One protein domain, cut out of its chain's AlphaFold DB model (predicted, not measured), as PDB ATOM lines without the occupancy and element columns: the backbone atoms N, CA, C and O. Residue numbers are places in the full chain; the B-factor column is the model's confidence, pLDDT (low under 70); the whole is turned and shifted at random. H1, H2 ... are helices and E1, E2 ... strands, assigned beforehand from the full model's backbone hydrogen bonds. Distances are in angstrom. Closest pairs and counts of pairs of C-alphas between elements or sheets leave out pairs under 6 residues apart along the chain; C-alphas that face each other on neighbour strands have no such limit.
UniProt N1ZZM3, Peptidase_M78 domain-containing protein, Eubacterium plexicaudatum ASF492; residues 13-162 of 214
ATOM      1  N   GLY A  13     153.677 202.325 168.420       62.94
ATOM      2  CA  GLY A  13     153.638 202.699 167.002       62.94
ATOM      3  C   GLY A  13     154.999 202.599 166.308       62.94
ATOM      4  O   GLY A  13     155.061 202.169 165.160       62.94
ATOM      5  N   ASP A  14     156.084 202.916 167.019       78.69
ATOM      6  CA  ASP A  14     157.440 202.936 166.457       78.69
ATOM      7  C   ASP A  14     157.927 201.510 166.174       78.69
ATOM      8  O   ASP A  14     158.437 201.228 165.095       78.69
ATOM      9  N   ILE A  15     157.665 200.573 167.095       84.12
ATOM     10  CA  ILE A  15     158.049 199.166 166.910       84.12
ATOM     11  C   ILE A  15     157.295 198.502 165.748       84.12
ATOM     12  O   ILE A  15     157.864 197.678 165.044       84.12
ATOM     13  N   MET A  16     156.031 198.872 165.513       85.44
ATOM     14  CA  MET A  16     155.251 198.315 164.404       85.44
ATOM     15  C   MET A  16     155.780 198.790 163.048       85.44
ATOM     16  O   MET A  16     155.754 198.029 162.083       85.44
ATOM     17  N   LYS A  17     156.260 200.037 162.969       89.75
ATOM     18  CA  LYS A  17     156.940 200.540 161.775       89.75
ATOM     19  C   LYS A  17     158.268 199.815 161.564       89.75
ATOM     20  O   LYS A  17     158.490 199.303 160.474       89.75
ATOM     21  N   ASP A  18     159.089 199.704 162.608       92.62
ATOM     22  CA  ASP A  18     160.383 199.022 162.520       92.62
ATOM     23  C   ASP A  18     160.229 197.556 162.061       92.62
ATOM     24  O   ASP A  18     160.986 197.093 161.210       92.62
ATOM     25  N   VAL A  19     159.212 196.840 162.570       94.38
ATOM     26  CA  VAL A  19     158.894 195.461 162.152       94.38
ATOM     27  C   VAL A  19     158.537 195.397 160.669       94.38
ATOM     28  O   VAL A  19     159.048 194.529 159.969       94.38
ATOM     29  N   LYS A  20     157.705 196.317 160.165       94.50
ATOM     30  CA  LYS A  20     157.365 196.363 158.733       94.50
ATOM     31  C   LYS A  20     158.597 196.631 157.873       94.50
ATOM     32  O   LYS A  20     158.828 195.911 156.908       94.50
ATOM     33  N   ASP A  21     159.419 197.604 158.260       95.19
ATOM     34  CA  ASP A  21     160.654 197.936 157.544       95.19
ATOM     35  C   ASP A  21     161.632 196.741 157.535       95.19
ATOM     36  O   ASP A  21     162.346 196.515 156.552       95.19
ATOM     37  N   PHE A  22     161.673 195.960 158.620       96.25
ATOM     38  CA  PHE A  22     162.435 194.715 158.707       96.25
ATOM     39  C   PHE A  22     161.874 193.632 157.772       96.25
ATOM     40  O   PHE A  22     162.630 193.063 156.981       96.25
ATOM     41  N   GLU A  23     160.562 193.378 157.806       96.50
ATOM     42  CA  GLU A  23     159.898 192.396 156.938       96.50
ATOM     43  C   GLU A  23     160.079 192.737 155.456       96.50
ATOM     44  O   GLU A  23     160.443 191.867 154.673       96.50
ATOM     45  N   GLU A  24     159.913 194.000 155.057       95.75
ATOM     46  CA  GLU A  24     160.094 194.436 153.667       95.75
ATOM     47  C   GLU A  24     161.519 194.198 153.154       95.75
ATOM     48  O   GLU A  24     161.718 193.783 152.007       95.75
ATOM     49  N   LYS A  25     162.532 194.443 153.995       95.12
ATOM     50  CA  LYS A  25     163.929 194.136 153.655       95.12
ATOM     51  C   LYS A  25     164.139 192.635 153.501       95.12
ATOM     52  O   LYS A  25     164.825 192.221 152.566       95.12
ATOM     53  N   LEU A  26     163.557 191.832 154.391       95.88
ATOM     54  CA  LEU A  26     163.723 190.384 154.359       95.88
ATOM     55  C   LEU A  26     162.974 189.741 153.185       95.88
ATOM     56  O   LEU A  26     163.542 188.885 152.518       95.88
ATOM     57  N   ILE A  27     161.773 190.218 152.847       95.75
ATOM     58  CA  ILE A  27     161.020 189.802 151.653       95.75
ATOM     59  C   ILE A  27     161.877 189.985 150.397       95.75
ATOM     60  O   ILE A  27     162.043 189.046 149.623       95.75
ATOM     61  N   LYS A  28     162.491 191.166 150.217       94.31
ATOM     62  CA  LYS A  28     163.377 191.434 149.069       94.31
ATOM     63  C   LYS A  28     164.550 190.452 149.006       94.31
ATOM     64  O   LYS A  28     164.933 190.040 147.915       94.31
ATOM     65  N   ARG A  29     165.110 190.063 150.158       93.50
ATOM     66  CA  ARG A  29     166.168 189.043 150.232       93.50
ATOM     67  C   ARG A  29     165.633 187.651 149.868       93.50
ATOM     68  O   ARG A  29     166.237 186.996 149.025       93.50
ATOM     69  N   ASN A  30     164.496 187.233 150.429       94.31
ATOM     70  CA  ASN A  30     163.884 185.911 150.212       94.31
ATOM     71  C   ASN A  30     163.443 185.655 148.767       94.31
ATOM     72  O   ASN A  30     163.452 184.504 148.337       94.31
ATOM     73  N   VAL A  31     163.056 186.697 148.025       90.44
ATOM     74  CA  VAL A  31     162.665 186.582 146.607       90.44
ATOM     75  C   VAL A  31     163.865 186.247 145.717       90.44
ATOM     76  O   VAL A  31     163.727 185.525 144.735       90.44
ATOM     77  N   ILE A  32     165.047 186.771 146.048       88.19
ATOM     78  CA  ILE A  32     166.253 186.631 145.218       88.19
ATOM     79  C   ILE A  32     167.104 185.437 145.674       88.19
ATOM     80  O   ILE A  32     167.820 184.838 144.873       88.19
ATOM     81  N   LYS A  33     167.061 185.091 146.966       80.38
ATOM     82  CA  LYS A  33     167.894 184.033 147.538       80.38
ATOM     83  C   LYS A  33     167.269 182.651 147.423       80.38
ATOM     84  O   LYS A  33     166.141 182.420 147.841       80.38
ATOM     85  N   LEU A  34     168.099 181.716 146.967       75.56
ATOM     86  CA  LEU A  34     167.834 180.283 147.051       75.56
ATOM     87  C   LEU A  34     168.221 179.709 148.422       75.56
ATOM     88  O   LEU A  34     167.553 178.793 148.885       75.56
ATOM     89  N   ASP A  35     169.254 180.258 149.078       86.69
ATOM     90  CA  ASP A  35     169.700 179.813 150.404       86.69
ATOM     91  C   ASP A  35     170.397 180.930 151.217       86.69
ATOM     92  O   ASP A  35     170.821 181.966 150.678       86.69
ATOM     93  N   TYR A  36     170.509 180.713 152.528       93.50
ATOM     94  CA  TYR A  36     171.148 181.590 153.508       93.50
ATOM     95  C   TYR A  36     172.389 180.926 154.109       93.50
ATOM     96  O   TYR A  36     172.316 179.850 154.693       93.50
ATOM     97  N   SER A  37     173.533 181.605 154.037       95.19
ATOM     98  CA  SER A  37     174.723 181.194 154.789       95.19
ATOM     99  C   SER A  37     174.519 181.380 156.298       95.19
ATOM    100  O   SER A  37     173.732 182.228 156.723       95.19
ATOM    101  N   LEU A  38     175.284 180.651 157.123       94.00
ATOM    102  CA  LEU A  38     175.227 180.766 158.591       94.00
ATOM    103  C   LEU A  38     175.379 182.214 159.072       94.00
ATOM    104  O   LEU A  38     174.596 182.673 159.899       94.00
ATOM    105  N   LYS A  39     176.321 182.957 158.482       94.31
ATOM    106  CA  LYS A  39     176.535 184.367 158.809       94.31
ATOM    107  C   LYS A  39     175.306 185.225 158.496       94.31
ATOM    108  O   LYS A  39     174.956 186.096 159.278       94.31
ATOM    109  N   GLU A  40     174.644 185.001 157.366       96.00
ATOM    110  CA  GLU A  40     173.457 185.786 157.009       96.00
ATOM    111  C   GLU A  40     172.280 185.495 157.943       96.00
ATOM    112  O   GLU A  40     171.515 186.402 158.256       96.00
ATOM    113  N   ILE A  41     172.154 184.253 158.419       97.38
ATOM    114  CA  ILE A  41     171.159 183.880 159.433       97.38
ATOM    115  C   ILE A  41     171.436 184.638 160.738       97.38
ATOM    116  O   ILE A  41     170.517 185.212 161.330       97.38
ATOM    117  N   ASP A  42     172.703 184.695 161.152       96.12
ATOM    118  CA  ASP A  42     173.125 185.432 162.343       96.12
ATOM    119  C   ASP A  42     172.905 186.939 162.198       96.12
ATOM    120  O   ASP A  42     172.423 187.580 163.132       96.12
ATOM    121  N   ASP A  43     173.194 187.502 161.021       96.25
ATOM    122  CA  ASP A  43     172.967 188.915 160.720       96.25
ATOM    123  C   ASP A  43     171.464 189.259 160.823       96.25
ATOM    124  O   ASP A  43     171.106 190.288 161.395       96.25
ATOM    125  N   VAL A  44     170.564 188.383 160.351       97.56
ATOM    126  CA  VAL A  44     169.106 188.576 160.493       97.56
ATOM    127  C   VAL A  44     168.677 188.537 161.964       97.56
ATOM    128  O   VAL A  44     167.884 189.381 162.391       97.56
ATOM    129  N   ALA A  45     169.209 187.605 162.763       97.38
ATOM    130  CA  ALA A  45     168.947 187.564 164.203       97.38
ATOM    131  C   ALA A  45     169.474 188.827 164.912       97.38
ATOM    132  O   ALA A  45     168.780 189.412 165.744       97.38
ATOM    133  N   TYR A  46     170.669 189.295 164.549       95.00
ATOM    134  CA  TYR A  46     171.273 190.513 165.086       95.00
ATOM    135  C   TYR A  46     170.456 191.770 164.753       95.00
ATOM    136  O   TYR A  46     170.185 192.582 165.643       95.00
ATOM    137  N   ASP A  47     170.012 191.917 163.502       94.44
ATOM    138  CA  ASP A  47     169.145 193.016 163.062       94.44
ATOM    139  C   ASP A  47     167.839 193.049 163.871       94.44
ATOM    140  O   ASP A  47     167.418 194.111 164.348       94.44
ATOM    141  N   LEU A  48     167.241 191.876 164.112       94.62
ATOM    142  CA  LEU A  48     166.055 191.729 164.954       94.62
ATOM    143  C   LEU A  48     166.329 192.186 166.396       94.62
ATOM    144  O   LEU A  48     165.573 192.973 166.963       94.62
ATOM    145  N   LEU A  49     167.426 191.733 167.003       92.69
ATOM    146  CA  LEU A  49     167.792 192.085 168.379       92.69
ATOM    147  C   LEU A  49     168.056 193.586 168.554       92.69
ATOM    148  O   LEU A  49     167.645 194.172 169.563       92.69
ATOM    149  N   ASN A  50     168.689 194.224 167.566       90.56
ATOM    150  CA  ASN A  50     168.891 195.674 167.549       90.56
ATOM    151  C   ASN A  50     167.568 196.433 167.492       90.56
ATOM    152  O   ASN A  50     167.383 197.411 168.218       90.56
ATOM    153  N   MET A  51     166.625 195.971 166.668       89.00
ATOM    154  CA  MET A  51     165.307 196.591 166.531       89.00
ATOM    155  C   MET A  51     164.568 196.690 167.879       89.00
ATOM    156  O   MET A  51     163.976 197.732 168.192       89.00
ATOM    157  N   PHE A  52     164.661 195.639 168.702       87.06
ATOM    158  CA  PHE A  52     164.056 195.562 170.040       87.06
ATOM    159  C   PHE A  52     164.915 196.150 171.172       87.06
ATOM    160  O   PHE A  52     164.514 196.081 172.346       87.06
ATOM    161  N   ASP A  53     166.062 196.750 170.840       84.62
ATOM    162  CA  ASP A  53     166.996 197.346 171.796       84.62
ATOM    163  C   ASP A  53     167.399 196.349 172.898       84.62
ATOM    164  O   ASP A  53     167.313 196.625 174.098       84.62
ATOM    165  N   ILE A  54     167.717 195.117 172.488       82.69
ATOM    166  CA  ILE A  54     168.023 194.031 173.424       82.69
ATOM    167  C   ILE A  54     169.414 194.183 174.031       82.69
ATOM    168  O   ILE A  54     169.574 193.940 175.222       82.69
ATOM    169  N   PHE A  55     170.406 194.621 173.257       75.06
ATOM    170  CA  PHE A  55     171.797 194.705 173.722       75.06
ATOM    171  C   PHE A  55     172.002 195.681 174.892       75.06
ATOM    172  O   PHE A  55     172.997 195.588 175.602       75.06
ATOM    173  N   ASN A  56     171.040 196.573 175.143       71.19
ATOM    174  CA  ASN A  56     171.045 197.486 176.286       71.19
ATOM    175  C   ASN A  56     170.318 196.928 177.529       71.19
ATOM    176  O   ASN A  56     170.247 197.604 178.558       71.19
ATOM    177  N   LYS A  57     169.762 195.710 177.466       70.00
ATOM    178  CA  LYS A  57     168.964 195.088 178.535       70.00
ATOM    179  C   LYS A  57     169.695 193.885 179.129       70.00
ATOM    180  O   LYS A  57     170.133 192.996 178.414       70.00
ATOM    181  N   LYS A  58     169.758 193.817 180.462       67.25
ATOM    182  CA  LYS A  58     170.338 192.686 181.217       67.25
ATOM    183  C   LYS A  58     169.312 191.581 181.504       67.25
ATOM    184  O   LYS A  58     169.185 191.134 182.639       67.25
ATOM    185  N   THR A  59     168.497 191.207 180.522       75.38
ATOM    186  CA  THR A  59     167.429 190.210 180.703       75.38
ATOM    187  C   THR A  59     167.479 189.180 179.591       75.38
ATOM    188  O   THR A  59     167.889 189.516 178.480       75.38
ATOM    189  N   SER A  60     166.975 187.971 179.848       83.88
ATOM    190  CA  SER A  60     166.792 186.979 178.789       83.88
ATOM    191  C   SER A  60     165.909 187.535 177.667       83.88
ATOM    192  O   SER A  60     165.075 188.430 177.866       83.88
ATOM    193  N   ILE A  61     166.108 187.009 176.460       92.69
ATOM    194  CA  ILE A  61     165.426 187.487 175.257       92.69
ATOM    195  C   ILE A  61     163.910 187.318 175.429       92.69
ATOM    196  O   ILE A  61     163.454 186.198 175.682       92.69
ATOM    197  N   PRO A  62     163.094 188.383 175.310       92.81
ATOM    198  CA  PRO A  62     161.658 188.298 175.544       92.81
ATOM    199  C   PRO A  62     160.936 187.760 174.299       92.81
ATOM    200  O   PRO A  62     160.169 188.484 173.662       92.81
ATOM    201  N   ILE A  63     161.175 186.492 173.951       95.88
ATOM    202  CA  ILE A  63     160.756 185.894 172.674       95.88
ATOM    203  C   ILE A  63     159.252 186.034 172.390       95.88
ATOM    204  O   ILE A  63     158.869 186.420 171.290       95.88
ATOM    205  N   VAL A  64     158.393 185.875 173.404       95.06
ATOM    206  CA  VAL A  64     156.936 186.076 173.272       95.06
ATOM    207  C   VAL A  64     156.587 187.523 172.893       95.06
ATOM    208  O   VAL A  64     155.679 187.760 172.097       95.06
ATOM    209  N   LYS A  65     157.313 188.521 173.424       92.81
ATOM    210  CA  LYS A  65     157.106 189.932 173.049       92.81
ATOM    211  C   LYS A  65     157.562 190.196 171.617       92.81
ATOM    212  O   LYS A  65     156.912 190.975 170.927       92.81
ATOM    213  N   ILE A  66     158.648 189.549 171.195       95.19
ATOM    214  CA  ILE A  66     159.174 189.642 169.832       95.19
ATOM    215  C   ILE A  66     158.135 189.096 168.849       95.19
ATOM    216  O   ILE A  66     157.640 189.864 168.031       95.19
ATOM    217  N   VAL A  67     157.706 187.834 168.975       96.81
ATOM    218  CA  VAL A  67     156.725 187.243 168.037       96.81
ATOM    219  C   VAL A  67     155.381 187.977 168.050       96.81
ATOM    220  O   VAL A  67     154.753 188.146 167.006       96.81
ATOM    221  N   LYS A  68     154.963 188.519 169.202       95.94
ATOM    222  CA  LYS A  68     153.765 189.366 169.288       95.94
ATOM    223  C   LYS A  68     153.877 190.629 168.431       95.94
ATOM    224  O   LYS A  68     152.880 191.052 167.852       95.94
ATOM    225  N   ALA A  69     155.059 191.232 168.329       95.38
ATOM    226  CA  ALA A  69     155.275 192.398 167.473       95.38
ATOM    227  C   ALA A  69     155.207 192.049 165.973       95.38
ATOM    228  O   ALA A  69     154.783 192.887 165.185       95.38
ATOM    229  N   PHE A  70     155.491 190.794 165.601       96.50
ATOM    230  CA  PHE A  70     155.218 190.218 164.271       96.50
ATOM    231  C   PHE A  70     153.744 189.817 164.063       96.50
ATOM    232  O   PHE A  70     153.380 189.156 163.082       96.50
ATOM    233  N   ASN A  71     152.874 190.249 164.982       96.62
ATOM    234  CA  ASN A  71     151.450 189.958 165.015       96.62
ATOM    235  C   ASN A  71     151.144 188.460 165.177       96.62
ATOM    236  O   ASN A  71     150.153 187.984 164.642       96.62
ATOM    237  N   PHE A  72     151.966 187.691 165.893       97.94
ATOM    238  CA  PHE A  72     151.596 186.331 166.292       97.94
ATOM    239  C   PHE A  72     150.835 186.321 167.617       97.94
ATOM    240  O   PHE A  72     151.107 187.113 168.525       97.94
ATOM    241  N   LYS A  73     149.914 185.364 167.751       97.50
ATOM    242  CA  LYS A  73     149.491 184.864 169.061       97.50
ATOM    243  C   LYS A  73     150.154 183.516 169.306       97.50
ATOM    244  O   LYS A  73     150.163 182.665 168.422       97.50
ATOM    245  N   THR A  74     150.687 183.341 170.506       96.19
ATOM    246  CA  THR A  74     151.318 182.094 170.935       96.19
ATOM    247  C   THR A  74     150.431 181.426 171.968       96.19
ATOM    248  O   THR A  74     149.994 182.087 172.913       96.19
ATOM    249  N   TYR A  75     150.182 180.133 171.797       94.50
ATOM    250  CA  TYR A  75     149.423 179.324 172.741       94.50
ATOM    251  C   TYR A  75     150.215 178.078 173.118       94.50
ATOM    252  O   TYR A  75     150.943 177.520 172.301       94.50
ATOM    253  N   THR A  76     150.053 177.636 174.360       92.94
ATOM    254  CA  THR A  76     150.481 176.304 174.777       92.94
ATOM    255  C   THR A  76     149.300 175.350 174.658       92.94
ATOM    256  O   THR A  76     148.205 175.642 175.136       92.94
ATOM    257  N   GLU A  77     149.507 174.201 174.022       90.38
ATOM    258  CA  GLU A  77     148.482 173.167 173.858       90.38
ATOM    259  C   GLU A  77     149.042 171.776 174.148       90.38
ATOM    260  O   GLU A  77     150.250 171.563 174.214       90.38
ATOM    261  N   THR A  78     148.149 170.808 174.355       91.19
ATOM    262  CA  THR A  78     148.560 169.402 174.452       91.19
ATOM    263  C   THR A  78     148.742 168.880 173.035       91.19
ATOM    264  O   THR A  78     147.754 168.579 172.371       91.19
ATOM    265  N   LEU A  79     149.986 168.807 172.571       89.69
ATOM    266  CA  LEU A  79     150.313 168.191 171.287       89.69
ATOM    267  C   LEU A  79     150.714 166.730 171.507       89.69
ATOM    268  O   LEU A  79     150.959 166.306 172.638       89.69
ATOM    269  N   SER A  80     150.766 165.945 170.430       89.56
ATOM    270  CA  SER A  80     151.295 164.581 170.533       89.56
ATOM    271  C   SER A  80     152.758 164.613 170.983       89.56
ATOM    272  O   SER A  80     153.486 165.540 170.633       89.56
ATOM    273  N   ASP A  81     153.219 163.587 171.698       85.75
ATOM    274  CA  ASP A  81     154.565 163.571 172.299       85.75
ATOM    275  C   ASP A  81     155.719 163.666 171.289       85.75
ATOM    276  O   ASP A  81     156.856 163.930 171.676       85.75
ATOM    277  N   LYS A  82     155.436 163.457 169.999       89.56
ATOM    278  CA  LYS A  82     156.399 163.578 168.896       89.56
ATOM    279  C   LYS A  82     156.582 165.020 168.410       89.56
ATOM    280  O   LYS A  82     157.513 165.274 167.649       89.56
ATOM    281  N   LEU A  83     155.699 165.930 168.820       91.81
ATOM    282  CA  LEU A  83     155.637 167.313 168.356       91.81
ATOM    283  C   LEU A  83     156.076 168.269 169.456       91.81
ATOM    284  O   LEU A  83     155.628 168.156 170.601       91.81
ATOM    285  N   SER A  84     156.902 169.236 169.080       92.19
ATOM    286  CA  SER A  84     157.333 170.323 169.955       92.19
ATOM    287  C   SER A  84     156.550 171.612 169.691       92.19
ATOM    288  O   SER A  84     156.253 172.344 170.641       92.19
ATOM    289  N   GLY A  85     156.141 171.866 168.446       94.25
ATOM    290  CA  GLY A  85     155.360 173.044 168.075       94.25
ATOM    291  C   GLY A  85     154.733 172.948 166.689       94.25
ATOM    292  O   GLY A  85     154.979 171.996 165.955       94.25
ATOM    293  N   ASP A  86     153.899 173.938 166.384       94.94
ATOM    294  CA  ASP A  86     153.344 174.177 165.053       94.94
ATOM    295  C   ASP A  86     153.272 175.682 164.786       94.94
ATOM    296  O   ASP A  86     152.928 176.475 165.675       94.94
ATOM    297  N   ILE A  87     153.431 176.066 163.525       97.50
ATOM    298  CA  ILE A  87     153.064 177.390 163.027       97.50
ATOM    299  C   ILE A  87     151.872 177.294 162.079       97.50
ATOM    300  O   ILE A  87     151.787 176.413 161.229       97.50
ATOM    301  N   TYR A  88     150.933 178.232 162.201       97.69
ATOM    302  CA  TYR A  88     149.791 178.353 161.296       97.69
ATOM    303  C   TYR A  88     149.597 179.802 160.864       97.69
ATOM    304  O   TYR A  88     149.477 180.706 161.698       97.69
ATOM    305  N   ILE A  89     149.534 180.029 159.552       98.00
ATOM    306  CA  ILE A  89     149.301 181.345 158.959       98.00
ATOM    307  C   ILE A  89     148.283 181.223 157.823       98.00
ATOM    308  O   ILE A  89     148.362 180.289 157.026       98.00
ATOM    309  N   ASN A  90     147.366 182.193 157.716       96.81
ATOM    310  CA  ASN A  90     146.361 182.291 156.641       96.81
ATOM    311  C   ASN A  90     145.360 181.110 156.603       96.81
ATOM    312  O   ASN A  90     145.262 180.327 157.551       96.81
ATOM    313  N   GLY A  91     144.549 181.018 155.544       95.88
ATOM    314  CA  GLY A  91     143.550 179.968 155.342       95.88
ATOM    315  C   GLY A  91     142.496 179.918 156.453       95.88
ATOM    316  O   GLY A  91     141.927 180.936 156.846       95.88
ATOM    317  N   ASP A  92     142.258 178.726 156.997       96.00
ATOM    318  CA  ASP A  92     141.293 178.484 158.079       96.00
ATOM    319  C   ASP A  92     141.793 178.908 159.477       96.00
ATOM    320  O   ASP A  92     141.041 178.853 160.454       96.00
ATOM    321  N   THR A  93     143.042 179.378 159.600       96.25
ATOM    322  CA  THR A  93     143.699 179.654 160.890       96.25
ATOM    323  C   THR A  93     142.895 180.623 161.762       96.25
ATOM    324  O   THR A  93     142.689 180.367 162.950       96.25
ATOM    325  N   LYS A  94     142.363 181.713 161.189       95.69
ATOM    326  CA  LYS A  94     141.550 182.677 161.953       95.69
ATOM    327  C   LYS A  94     140.204 182.120 162.378       95.69
ATOM    328  O   LYS A  94     139.743 182.480 163.457       95.69
ATOM    329  N   GLN A  95     139.590 181.256 161.576       96.06
ATOM    330  CA  GLN A  95     138.355 180.584 161.968       96.06
ATOM    331  C   GLN A  95     138.612 179.634 163.144       96.06
ATOM    332  O   GLN A  95     137.839 179.629 164.096       96.06
ATOM    333  N   LYS A  96     139.721 178.884 163.103       94.94
ATOM    334  CA  LYS A  96     140.072 177.894 164.128       94.94
ATOM    335  C   LYS A  96     140.552 178.517 165.444       94.94
ATOM    336  O   LYS A  96     140.168 178.048 166.508       94.94
ATOM    337  N   TYR A  97     141.365 179.573 165.385       94.44
ATOM    338  CA  TYR A  97     142.077 180.113 166.559       94.44
ATOM    339  C   TYR A  97     141.785 181.593 166.864       94.44
ATOM    340  O   TYR A  97     142.401 182.194 167.751       94.44
ATOM    341  N   GLY A  98     140.892 182.232 166.104       94.81
ATOM    342  CA  GLY A  98     140.533 183.644 166.279       94.81
ATOM    343  C   GLY A  98     141.633 184.641 165.885       94.81
ATOM    344  O   GLY A  98     141.552 185.818 166.243       94.81
ATOM    345  N   HIS A  99     142.689 184.200 165.191       96.12
ATOM    346  CA  HIS A  99     143.791 185.046 164.724       96.12
ATOM    347  C   HIS A  99     144.476 184.442 163.482       96.12
ATOM    348  O   HIS A  99     144.525 183.229 163.349       96.12
ATOM    349  N   ASN A 100     145.001 185.271 162.569       95.44
ATOM    350  CA  ASN A 100     145.556 184.817 161.275       95.44
ATOM    351  C   ASN A 100     146.973 184.227 161.346       95.44
ATOM    352  O   ASN A 100     147.420 183.642 160.370       95.44
ATOM    353  N   LYS A 101     147.684 184.440 162.453       97.88
ATOM    354  CA  LYS A 101     149.065 183.998 162.686       97.88
ATOM    355  C   LYS A 101     149.166 183.409 164.084       97.88
ATOM    356  O   LYS A 101     148.956 184.147 165.056       97.88
ATOM    357  N   ILE A 102     149.440 182.117 164.169       98.38
ATOM    358  CA  ILE A 102     149.462 181.337 165.403       98.38
ATOM    359  C   ILE A 102     150.768 180.561 165.493       98.38
ATOM    360  O   ILE A 102     151.195 179.972 164.507       98.38
ATOM    361  N   ILE A 103     151.354 180.546 166.687       98.25
ATOM    362  CA  ILE A 103     152.383 179.582 167.085       98.25
ATOM    363  C   ILE A 103     151.789 178.739 168.213       98.25
ATOM    364  O   ILE A 103     151.347 179.291 169.226       98.25
ATOM    365  N   LEU A 104     151.765 177.423 168.038       97.00
ATOM    366  CA  LEU A 104     151.450 176.472 169.095       97.00
ATOM    367  C   LEU A 104     152.740 175.866 169.622       97.00
ATOM    368  O   LEU A 104     153.653 175.557 168.863       97.00
ATOM    369  N   VAL A 105     152.792 175.673 170.932       95.88
ATOM    370  CA  VAL A 105     153.909 175.008 171.597       95.88
ATOM    371  C   VAL A 105     153.354 173.900 172.468       95.88
ATOM    372  O   VAL A 105     152.347 174.091 173.159       95.88
ATOM    373  N   ASN A 106     154.004 172.741 172.459       96.06
ATOM    374  CA  ASN A 106     153.586 171.641 173.305       96.06
ATOM    375  C   ASN A 106     153.775 172.010 174.788       96.06
ATOM    376  O   ASN A 106     154.883 172.260 175.259       96.06
ATOM    377  N   LYS A 107     152.671 172.039 175.541       94.56
ATOM    378  CA  LYS A 107     152.633 172.422 176.959       94.56
ATOM    379  C   LYS A 107     153.455 171.488 177.855       94.56
ATOM    380  O   LYS A 107     153.791 171.877 178.970       94.56
ATOM    381  N   ASN A 108     153.703 170.262 177.393       94.06
ATOM    382  CA  ASN A 108     154.439 169.241 178.135       94.06
ATOM    383  C   ASN A 108     155.962 169.428 178.020       94.06
ATOM    384  O   ASN A 108     156.705 168.764 178.739       94.06
ATOM    385  N   GLU A 109     156.432 170.324 177.147       92.94
ATOM    386  CA  GLU A 109     157.856 170.625 177.015       92.94
ATOM    387  C   GLU A 109     158.372 171.481 178.176       92.94
ATOM    388  O   GLU A 109     157.649 172.358 178.664       92.94
ATOM    389  N   PRO A 110     159.639 171.316 178.596       95.44
ATOM    390  CA  PRO A 110     160.268 172.220 179.549       95.44
ATOM    391  C   PRO A 110     160.236 173.670 179.059       95.44
ATOM    392  O   PRO A 110     160.381 173.947 177.867       95.44
ATOM    393  N   PHE A 111     160.118 174.623 179.983       96.12
ATOM    394  CA  PHE A 111     159.975 176.048 179.659       96.12
ATOM    395  C   PHE A 111     161.073 176.585 178.719       96.12
ATOM    396  O   PHE A 111     160.777 177.334 177.787       96.12
ATOM    397  N   PHE A 112     162.332 176.186 178.919       97.31
ATOM    398  CA  PHE A 112     163.435 176.604 178.047       97.31
ATOM    399  C   PHE A 112     163.290 176.047 176.628       97.31
ATOM    400  O   PHE A 112     163.553 176.763 175.662       97.31
ATOM    401  N   HIS A 113     162.795 174.816 176.486       96.56
ATOM    402  CA  HIS A 113     162.525 174.234 175.175       96.56
ATOM    403  C   HIS A 113     161.349 174.942 174.495       96.56
ATOM    404  O   HIS A 113     161.462 175.322 173.336       96.56
ATOM    405  N   GLN A 114     160.282 175.271 175.233       97.25
ATOM    406  CA  GLN A 114     159.180 176.078 174.696       97.25
ATOM    407  C   GLN A 114     159.666 177.424 174.130       97.25
ATOM    408  O   GLN A 114     159.243 177.839 173.053       97.25
ATOM    409  N   ARG A 115     160.589 178.106 174.824       97.69
ATOM    410  CA  ARG A 115     161.200 179.355 174.329       97.69
ATOM    411  C   ARG A 115     161.957 179.140 173.019       97.69
ATOM    412  O   ARG A 115     161.845 179.978 172.125       97.69
ATOM    413  N   PHE A 116     162.707 178.044 172.924       97.69
ATOM    414  CA  PHE A 116     163.453 177.678 171.723       97.69
ATOM    415  C   PHE A 116     162.516 177.396 170.544       97.69
ATOM    416  O   PHE A 116     162.701 177.984 169.483       97.69
ATOM    417  N   VAL A 117     161.454 176.614 170.762       97.31
ATOM    418  CA  VAL A 117     160.415 176.332 169.758       97.31
ATOM    419  C   VAL A 117     159.802 177.625 169.223       97.31
ATOM    420  O   VAL A 117     159.734 177.818 168.019       97.31
ATOM    421  N   ILE A 118     159.430 178.582 170.079       98.50
ATOM    422  CA  ILE A 118     158.841 179.851 169.606       98.50
ATOM    423  C   ILE A 118     159.814 180.623 168.700       98.50
ATOM    424  O   ILE A 118     159.391 181.240 167.720       98.50
ATOM    425  N   ALA A 119     161.110 180.620 169.024       98.38
ATOM    426  CA  ALA A 119     162.129 181.250 168.189       98.38
ATOM    427  C   ALA A 119     162.349 180.495 166.870       98.38
ATOM    428  O   ALA A 119     162.561 181.131 165.837       98.38
ATOM    429  N   HIS A 120     162.260 179.166 166.908       98.19
ATOM    430  CA  HIS A 120     162.328 178.289 165.746       98.19
ATOM    431  C   HIS A 120     161.156 178.552 164.784       98.19
ATOM    432  O   HIS A 120     161.380 178.864 163.618       98.19
ATOM    433  N   GLU A 121     159.917 178.580 165.279       98.25
ATOM    434  CA  GLU A 121     158.736 178.870 164.451       98.25
ATOM    435  C   GLU A 121     158.766 180.285 163.858       98.25
ATOM    436  O   GLU A 121     158.357 180.519 162.716       98.25
ATOM    437  N   LEU A 122     159.311 181.259 164.600       98.56
ATOM    438  CA  LEU A 122     159.557 182.588 164.042       98.56
ATOM    439  C   LEU A 122     160.512 182.520 162.840       98.56
ATOM    440  O   LEU A 122     160.322 183.269 161.884       98.56
ATOM    441  N   ALA A 123     161.505 181.632 162.843       98.19
ATOM    442  CA  ALA A 123     162.398 181.457 161.704       98.19
ATOM    443  C   ALA A 123     161.640 180.982 160.456       98.19
ATOM    444  O   ALA A 123     161.819 181.565 159.387       98.19
ATOM    445  N   HIS A 124     160.745 180.000 160.581       97.75
ATOM    446  CA  HIS A 124     159.919 179.544 159.457       97.75
ATOM    447  C   HIS A 124     159.048 180.658 158.889       97.75
ATOM    448  O   HIS A 124     158.959 180.836 157.674       97.75
ATOM    449  N   TYR A 125     158.478 181.504 159.745       98.19
ATOM    450  CA  TYR A 125     157.811 182.706 159.260       98.19
ATOM    451  C   TYR A 125     158.755 183.607 158.446       98.19
ATOM    452  O   TYR A 125     158.434 184.032 157.333       98.19
ATOM    453  N   LEU A 126     159.931 183.896 158.998       97.75
ATOM    454  CA  LEU A 126     160.872 184.845 158.418       97.75
ATOM    455  C   LEU A 126     161.493 184.362 157.101       97.75
ATOM    456  O   LEU A 126     161.692 185.179 156.203       97.75
ATOM    457  N   PHE A 127     161.785 183.069 156.962       96.50
ATOM    458  CA  PHE A 127     162.526 182.528 155.817       96.50
ATOM    459  C   PHE A 127     161.664 181.705 154.845       96.50
ATOM    460  O   PHE A 127     161.935 181.715 153.640       96.50
ATOM    461  N   ASP A 128     160.620 181.033 155.335       95.31
ATOM    462  CA  ASP A 128     159.820 180.075 154.554       95.31
ATOM    463  C   ASP A 128     158.435 180.599 154.170       95.31
ATOM    464  O   ASP A 128     157.849 180.132 153.191       95.31
ATOM    465  N   PHE A 129     157.928 181.604 154.888       95.94
ATOM    466  CA  PHE A 129     156.671 182.274 154.559       95.94
ATOM    467  C   PHE A 129     156.886 183.606 153.826       95.94
ATOM    468  O   PHE A 129     156.316 183.823 152.753       95.94
ATOM    469  N   LEU A 130     157.695 184.513 154.385       95.69
ATOM    470  CA  LEU A 130     157.860 185.860 153.830       95.69
ATOM    471  C   LEU A 130     158.475 185.838 152.424       95.69
ATOM    472  O   LEU A 130     159.524 185.240 152.194       95.69
ATOM    473  N   GLY A 131     157.845 186.546 151.483       92.06
ATOM    474  CA  GLY A 131     158.329 186.673 150.105       92.06
ATOM    475  C   GLY A 131     158.132 185.429 149.237       92.06
ATOM    476  O   GLY A 131     158.711 185.359 148.157       92.06
ATOM    477  N   LYS A 132     157.337 184.445 149.681       92.00
ATOM    478  CA  LYS A 132     156.909 183.328 148.830       92.00
ATOM    479  C   LYS A 132     155.572 183.659 148.170       92.00
ATOM    480  O   LYS A 132     154.550 183.733 148.849       92.00
ATOM    481  N   ASP A 133     155.570 183.759 146.840       88.81
ATOM    482  CA  ASP A 133     154.398 184.175 146.052       88.81
ATOM    483  C   ASP A 133     153.131 183.360 146.347       88.81
ATOM    484  O   ASP A 133     152.032 183.911 146.405       88.81
ATOM    485  N   LYS A 134     153.277 182.054 146.614       90.31
ATOM    486  CA  LYS A 134     152.148 181.167 146.943       90.31
ATOM    487  C   LYS A 134     151.353 181.592 148.182       90.31
ATOM    488  O   LYS A 134     150.211 181.179 148.314       90.31
ATOM    489  N   TYR A 135     151.927 182.382 149.087       91.44
ATOM    490  CA  TYR A 135     151.253 182.824 150.310       91.44
ATOM    491  C   TYR A 135     150.750 184.272 150.241       91.44
ATOM    492  O   TYR A 135     150.243 184.789 151.238       91.44
ATOM    493  N   HIS A 136     150.855 184.931 149.077       87.69
ATOM    494  CA  HIS A 136     150.221 186.233 148.846       87.69
ATOM    495  C   HIS A 136     148.691 186.134 148.866       87.69
ATOM    496  O   HIS A 136     148.023 187.063 149.320       87.69
ATOM    497  N   ASP A 137     148.135 185.003 148.421       90.06
ATOM    498  CA  ASP A 137     146.721 184.709 148.617       90.06
ATOM    499  C   ASP A 137     146.481 184.225 150.053       90.06
ATOM    500  O   ASP A 137     146.910 183.142 150.455       90.06
ATOM    501  N   SER A 138     145.752 185.029 150.830       89.50
ATOM    502  CA  SER A 138     145.394 184.718 152.218       89.50
ATOM    503  C   SER A 138     144.503 183.479 152.390       89.50
ATOM    504  O   SER A 138     144.308 183.033 153.520       89.50
ATOM    505  N   ILE A 139     143.967 182.914 151.305       92.62
ATOM    506  CA  ILE A 139     143.238 181.640 151.321       92.62
ATOM    507  C   ILE A 139     144.213 180.460 151.460       92.62
ATOM    508  O   ILE A 139     143.867 179.441 152.062       92.62
ATOM    509  N   ILE A 140     145.447 180.594 150.959       93.50
ATOM    510  CA  ILE A 140     146.457 179.537 151.022       93.50
ATOM    511  C   ILE A 140     147.089 179.530 152.414       93.50
ATOM    512  O   ILE A 140     147.731 180.491 152.845       93.50
ATOM    513  N   LYS A 141     146.908 178.413 153.119       94.50
ATOM    514  CA  LYS A 141     147.467 178.188 154.450       94.50
ATOM    515  C   LYS A 141     148.954 177.859 154.363       94.50
ATOM    516  O   LYS A 141     149.356 176.974 153.610       94.50
ATOM    517  N   PHE A 142     149.745 178.526 155.194       95.81
ATOM    518  CA  PHE A 142     151.073 178.057 155.565       95.81
ATOM    519  C   PHE A 142     150.981 177.339 156.904       95.81
ATOM    520  O   PHE A 142     150.401 177.862 157.861       95.81
ATOM    521  N   SER A 143     151.551 176.145 156.957       94.25
ATOM    522  CA  SER A 143     151.747 175.419 158.198       94.25
ATOM    523  C   SER A 143     153.038 174.641 158.142       94.25
ATOM    524  O   SER A 143     153.311 174.010 157.120       94.25
ATOM    525  N   ASP A 144     153.760 174.665 159.247       93.81
ATOM    526  CA  ASP A 144     154.915 173.819 159.484       93.81
ATOM    527  C   ASP A 144     154.789 173.212 160.886       93.81
ATOM    528  O   ASP A 144     154.167 173.815 161.768       93.81
ATOM    529  N   THR A 145     155.289 171.992 161.040       91.88
ATOM    530  CA  THR A 145     155.151 171.193 162.256       91.88
ATOM    531  C   THR A 145     156.537 170.791 162.704       91.88
ATOM    532  O   THR A 145     157.205 169.995 162.044       91.88
ATOM    533  N   TYR A 146     156.926 171.262 163.883       90.81
ATOM    534  CA  TYR A 146     158.230 170.973 164.443       90.81
ATOM    535  C   TYR A 146     158.221 169.637 165.197       90.81
ATOM    536  O   TYR A 146     157.732 169.514 166.330       90.81
ATOM    537  N   TYR A 147     158.762 168.607 164.544       87.00
ATOM    538  CA  TYR A 147     158.922 167.262 165.099       87.00
ATOM    539  C   TYR A 147     160.237 167.134 165.862       87.00
ATOM    540  O   TYR A 147     161.289 167.498 165.350       87.00
ATOM    541  N   LYS A 148     160.216 166.455 167.012       84.25
ATOM    542  CA  LYS A 148     161.405 166.206 167.860       84.25
ATOM    543  C   LYS A 148     162.538 165.401 167.214       84.25
ATOM    544  O   LYS A 148     163.580 165.206 167.828       84.25
ATOM    545  N   ASN A 149     162.298 164.799 166.055       80.38
ATOM    546  CA  ASN A 149     163.233 163.885 165.403       80.38
ATOM    547  C   ASN A 149     163.489 164.221 163.928       80.38
ATOM    548  O   ASN A 149     164.141 163.434 163.241       80.38
ATOM    549  N   GLN A 150     162.988 165.351 163.427       76.50
ATOM    550  CA  GLN A 150     163.183 165.770 162.037       76.50
ATOM    551  C   GLN A 150     163.857 167.137 162.009       76.50
ATOM    552  O   GLN A 150     163.205 168.153 161.854       76.50
ATOM    553  N   HIS A 151     165.180 167.147 162.170       78.81
ATOM    554  CA  HIS A 151     165.963 168.387 162.279       78.81
ATOM    555  C   HIS A 151     167.009 168.555 161.171       78.81
ATOM    556  O   HIS A 151     167.858 169.444 161.233       78.81
ATOM    557  N   GLU A 152     166.992 167.669 160.174       84.69
ATOM    558  CA  GLU A 152     168.105 167.515 159.234       84.69
ATOM    559  C   GLU A 152     167.913 168.226 157.893       84.69
ATOM    560  O   GLU A 152     168.888 168.353 157.141       84.69
ATOM    561  N   THR A 153     166.703 168.705 157.590       91.00
ATOM    562  CA  THR A 153     166.453 169.474 156.365       91.00
ATOM    563  C   THR A 153     167.170 170.832 156.430       91.00
ATOM    564  O   THR A 153     167.462 171.334 157.524       91.00
ATOM    565  N   PRO A 154     167.508 171.446 155.281       92.06
ATOM    566  CA  PRO A 154     168.109 172.781 155.257       92.06
ATOM    567  C   PRO A 154     167.278 173.835 156.003       92.06
ATOM    568  O   PRO A 154     167.839 174.673 156.710       92.06
ATOM    569  N   GLU A 155     165.951 173.769 155.892       93.62
ATOM    570  CA  GLU A 155     165.005 174.670 156.549       93.62
ATOM    571  C   GLU A 155     165.071 174.534 158.075       93.62
ATOM    572  O   GLU A 155     165.255 175.534 158.768       93.62
ATOM    573  N   GLU A 156     165.041 173.303 158.589       94.94
ATOM    574  CA  GLU A 156     165.152 172.994 160.020       94.94
ATOM    575  C   GLU A 156     166.509 173.410 160.592       94.94
ATOM    576  O   GLU A 156     166.610 173.994 161.675       94.94
ATOM    577  N   LYS A 157     167.593 173.158 159.848       94.62
ATOM    578  CA  LYS A 157     168.945 173.591 160.232       94.62
ATOM    579  C   LYS A 157     169.041 175.110 160.307       94.62
ATOM    580  O   LYS A 157     169.613 175.632 161.269       94.62
ATOM    581  N   ARG A 158     168.457 175.821 159.339       96.25
ATOM    582  CA  ARG A 158     168.384 177.287 159.335       96.25
ATOM    583  C   ARG A 158     167.539 177.808 160.493       96.25
ATOM    584  O   ARG A 158     167.974 178.740 161.167       96.25
ATOM    585  N   ALA A 159     166.381 177.207 160.753       97.06
ATOM    586  CA  ALA A 159     165.505 177.590 161.852       97.06
ATOM    587  C   ALA A 159     166.177 177.385 163.216       97.06
ATOM    588  O   ALA A 159     166.189 178.297 164.046       97.06
ATOM    589  N   ASN A 160     166.867 176.258 163.402       96.31
ATOM    590  CA  ASN A 160     167.675 175.987 164.589       96.31
ATOM    591  C   ASN A 160     168.828 176.986 164.755       96.31
ATOM    592  O   ASN A 160     169.033 177.498 165.858       96.31
ATOM    593  N   ARG A 161     169.564 177.308 163.678       96.88
ATOM    594  CA  ARG A 161     170.631 178.324 163.724       96.88
ATOM    595  C   ARG A 161     170.073 179.697 164.091       96.88
ATOM    596  O   ARG A 161     170.639 180.369 164.949       96.88
ATOM    597  N   PHE A 162     168.958 180.101 163.485       98.31
ATOM    598  CA  PHE A 162     168.310 181.372 163.795       98.31
ATOM    599  C   PHE A 162     167.844 181.431 165.251       98.31
ATOM    600  O   PHE A 162     168.139 182.405 165.940       98.31
TER     601      PHE A 162
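What this domain is: This is residues 13 to 162 of the 214 residues of the protein "Peptidase_M78 domain-containing protein" of Eubacterium plexicaudatum ASF492 (UniProt N1ZZM3). A twisted wall of four strands has the long helix H5 lying slantwise over one face, and the helical hairpin of H1 and H2 covers H5 from the side away from the sheet. H3 and H6 pack on H5 beneath that hairpin, while little H4 only grazes the sheet. The printed part has 150 residues with six named helices and four named strands, in the order H1 H2 H3 E1 E2 H4 E3 H5 E4 H6; the mixed sheet runs E1 E3 E2 E4, and the class is mixed, helices and strands. The whole is compact, with a radius of gyration of the C-alphas of 15.0 A, and rounded, spanning 40 by 35 by 35 A.

Where its parts are: Find C-alpha 13 at (153.638, 202.699, 167.002); from there H1 runs through residues 13 to 32, 29.9 A long. H2 follows at residues 38 to 51, 20.3 A, then H3 at 63 to 69. Next come E1, residues 73 to 77, E2, 83 to 89 and 18.0 A long, H4, 93 to 97, and E3, 101 to 106. H5 starts at C-alpha 111 (159.975, 176.048, 179.659) and runs 26.1 A to residue 129. E4 is residues 142 to 147, and H6, residues 154 to 162, ends at C-alpha 162 (168.310, 181.372, 163.795).

How they stand to each other: Begin at the sheet, twisted, with C-alphas up to 4.4 A off its best plane. E1 and E3 are parallel, with N 75 and O 103 2.9 A apart; E3 and E2 are antiparallel, with N 102 and O 88 at 2.8 A; E2 and E4 are antiparallel, with N 89 and O 142 at 2.9 A. H3 and H5 on one face make two layers, helices over a sheet. H5 has a height over the sheet of 8.5 A, over E3, E2 and E4. E3, H5 and E4 form a split strand-helix-strand unit, two strands running the same way with E2 between them; its crossover is left-handed. H5 touches H6 at a steep tilt of 56 degrees, closest at C-alphas 123 and 159, 5.0 A. H6 touches H2, closest at C-alphas 162 and 41, 5.8 A. In the hairpin, residues 15 to 22 of H1 touch residues 48 to 51 of H2, closest at C-alphas 18 and 51, 6.8 A. Every O i to N i+4 pair is within hydrogen-bond range in H2, H3, H4, H5 and H6, and 15 of 16 in H1.

The domain as a whole: The C-alphas farthest apart, of Lys 58 and Ile 139, are 41.8 A apart. The printed part has no cut; the long links are H2 to H3 and H5 to E4. Mean pLDDT of the printed part is 92.4, with residues 13 and 58 under 70.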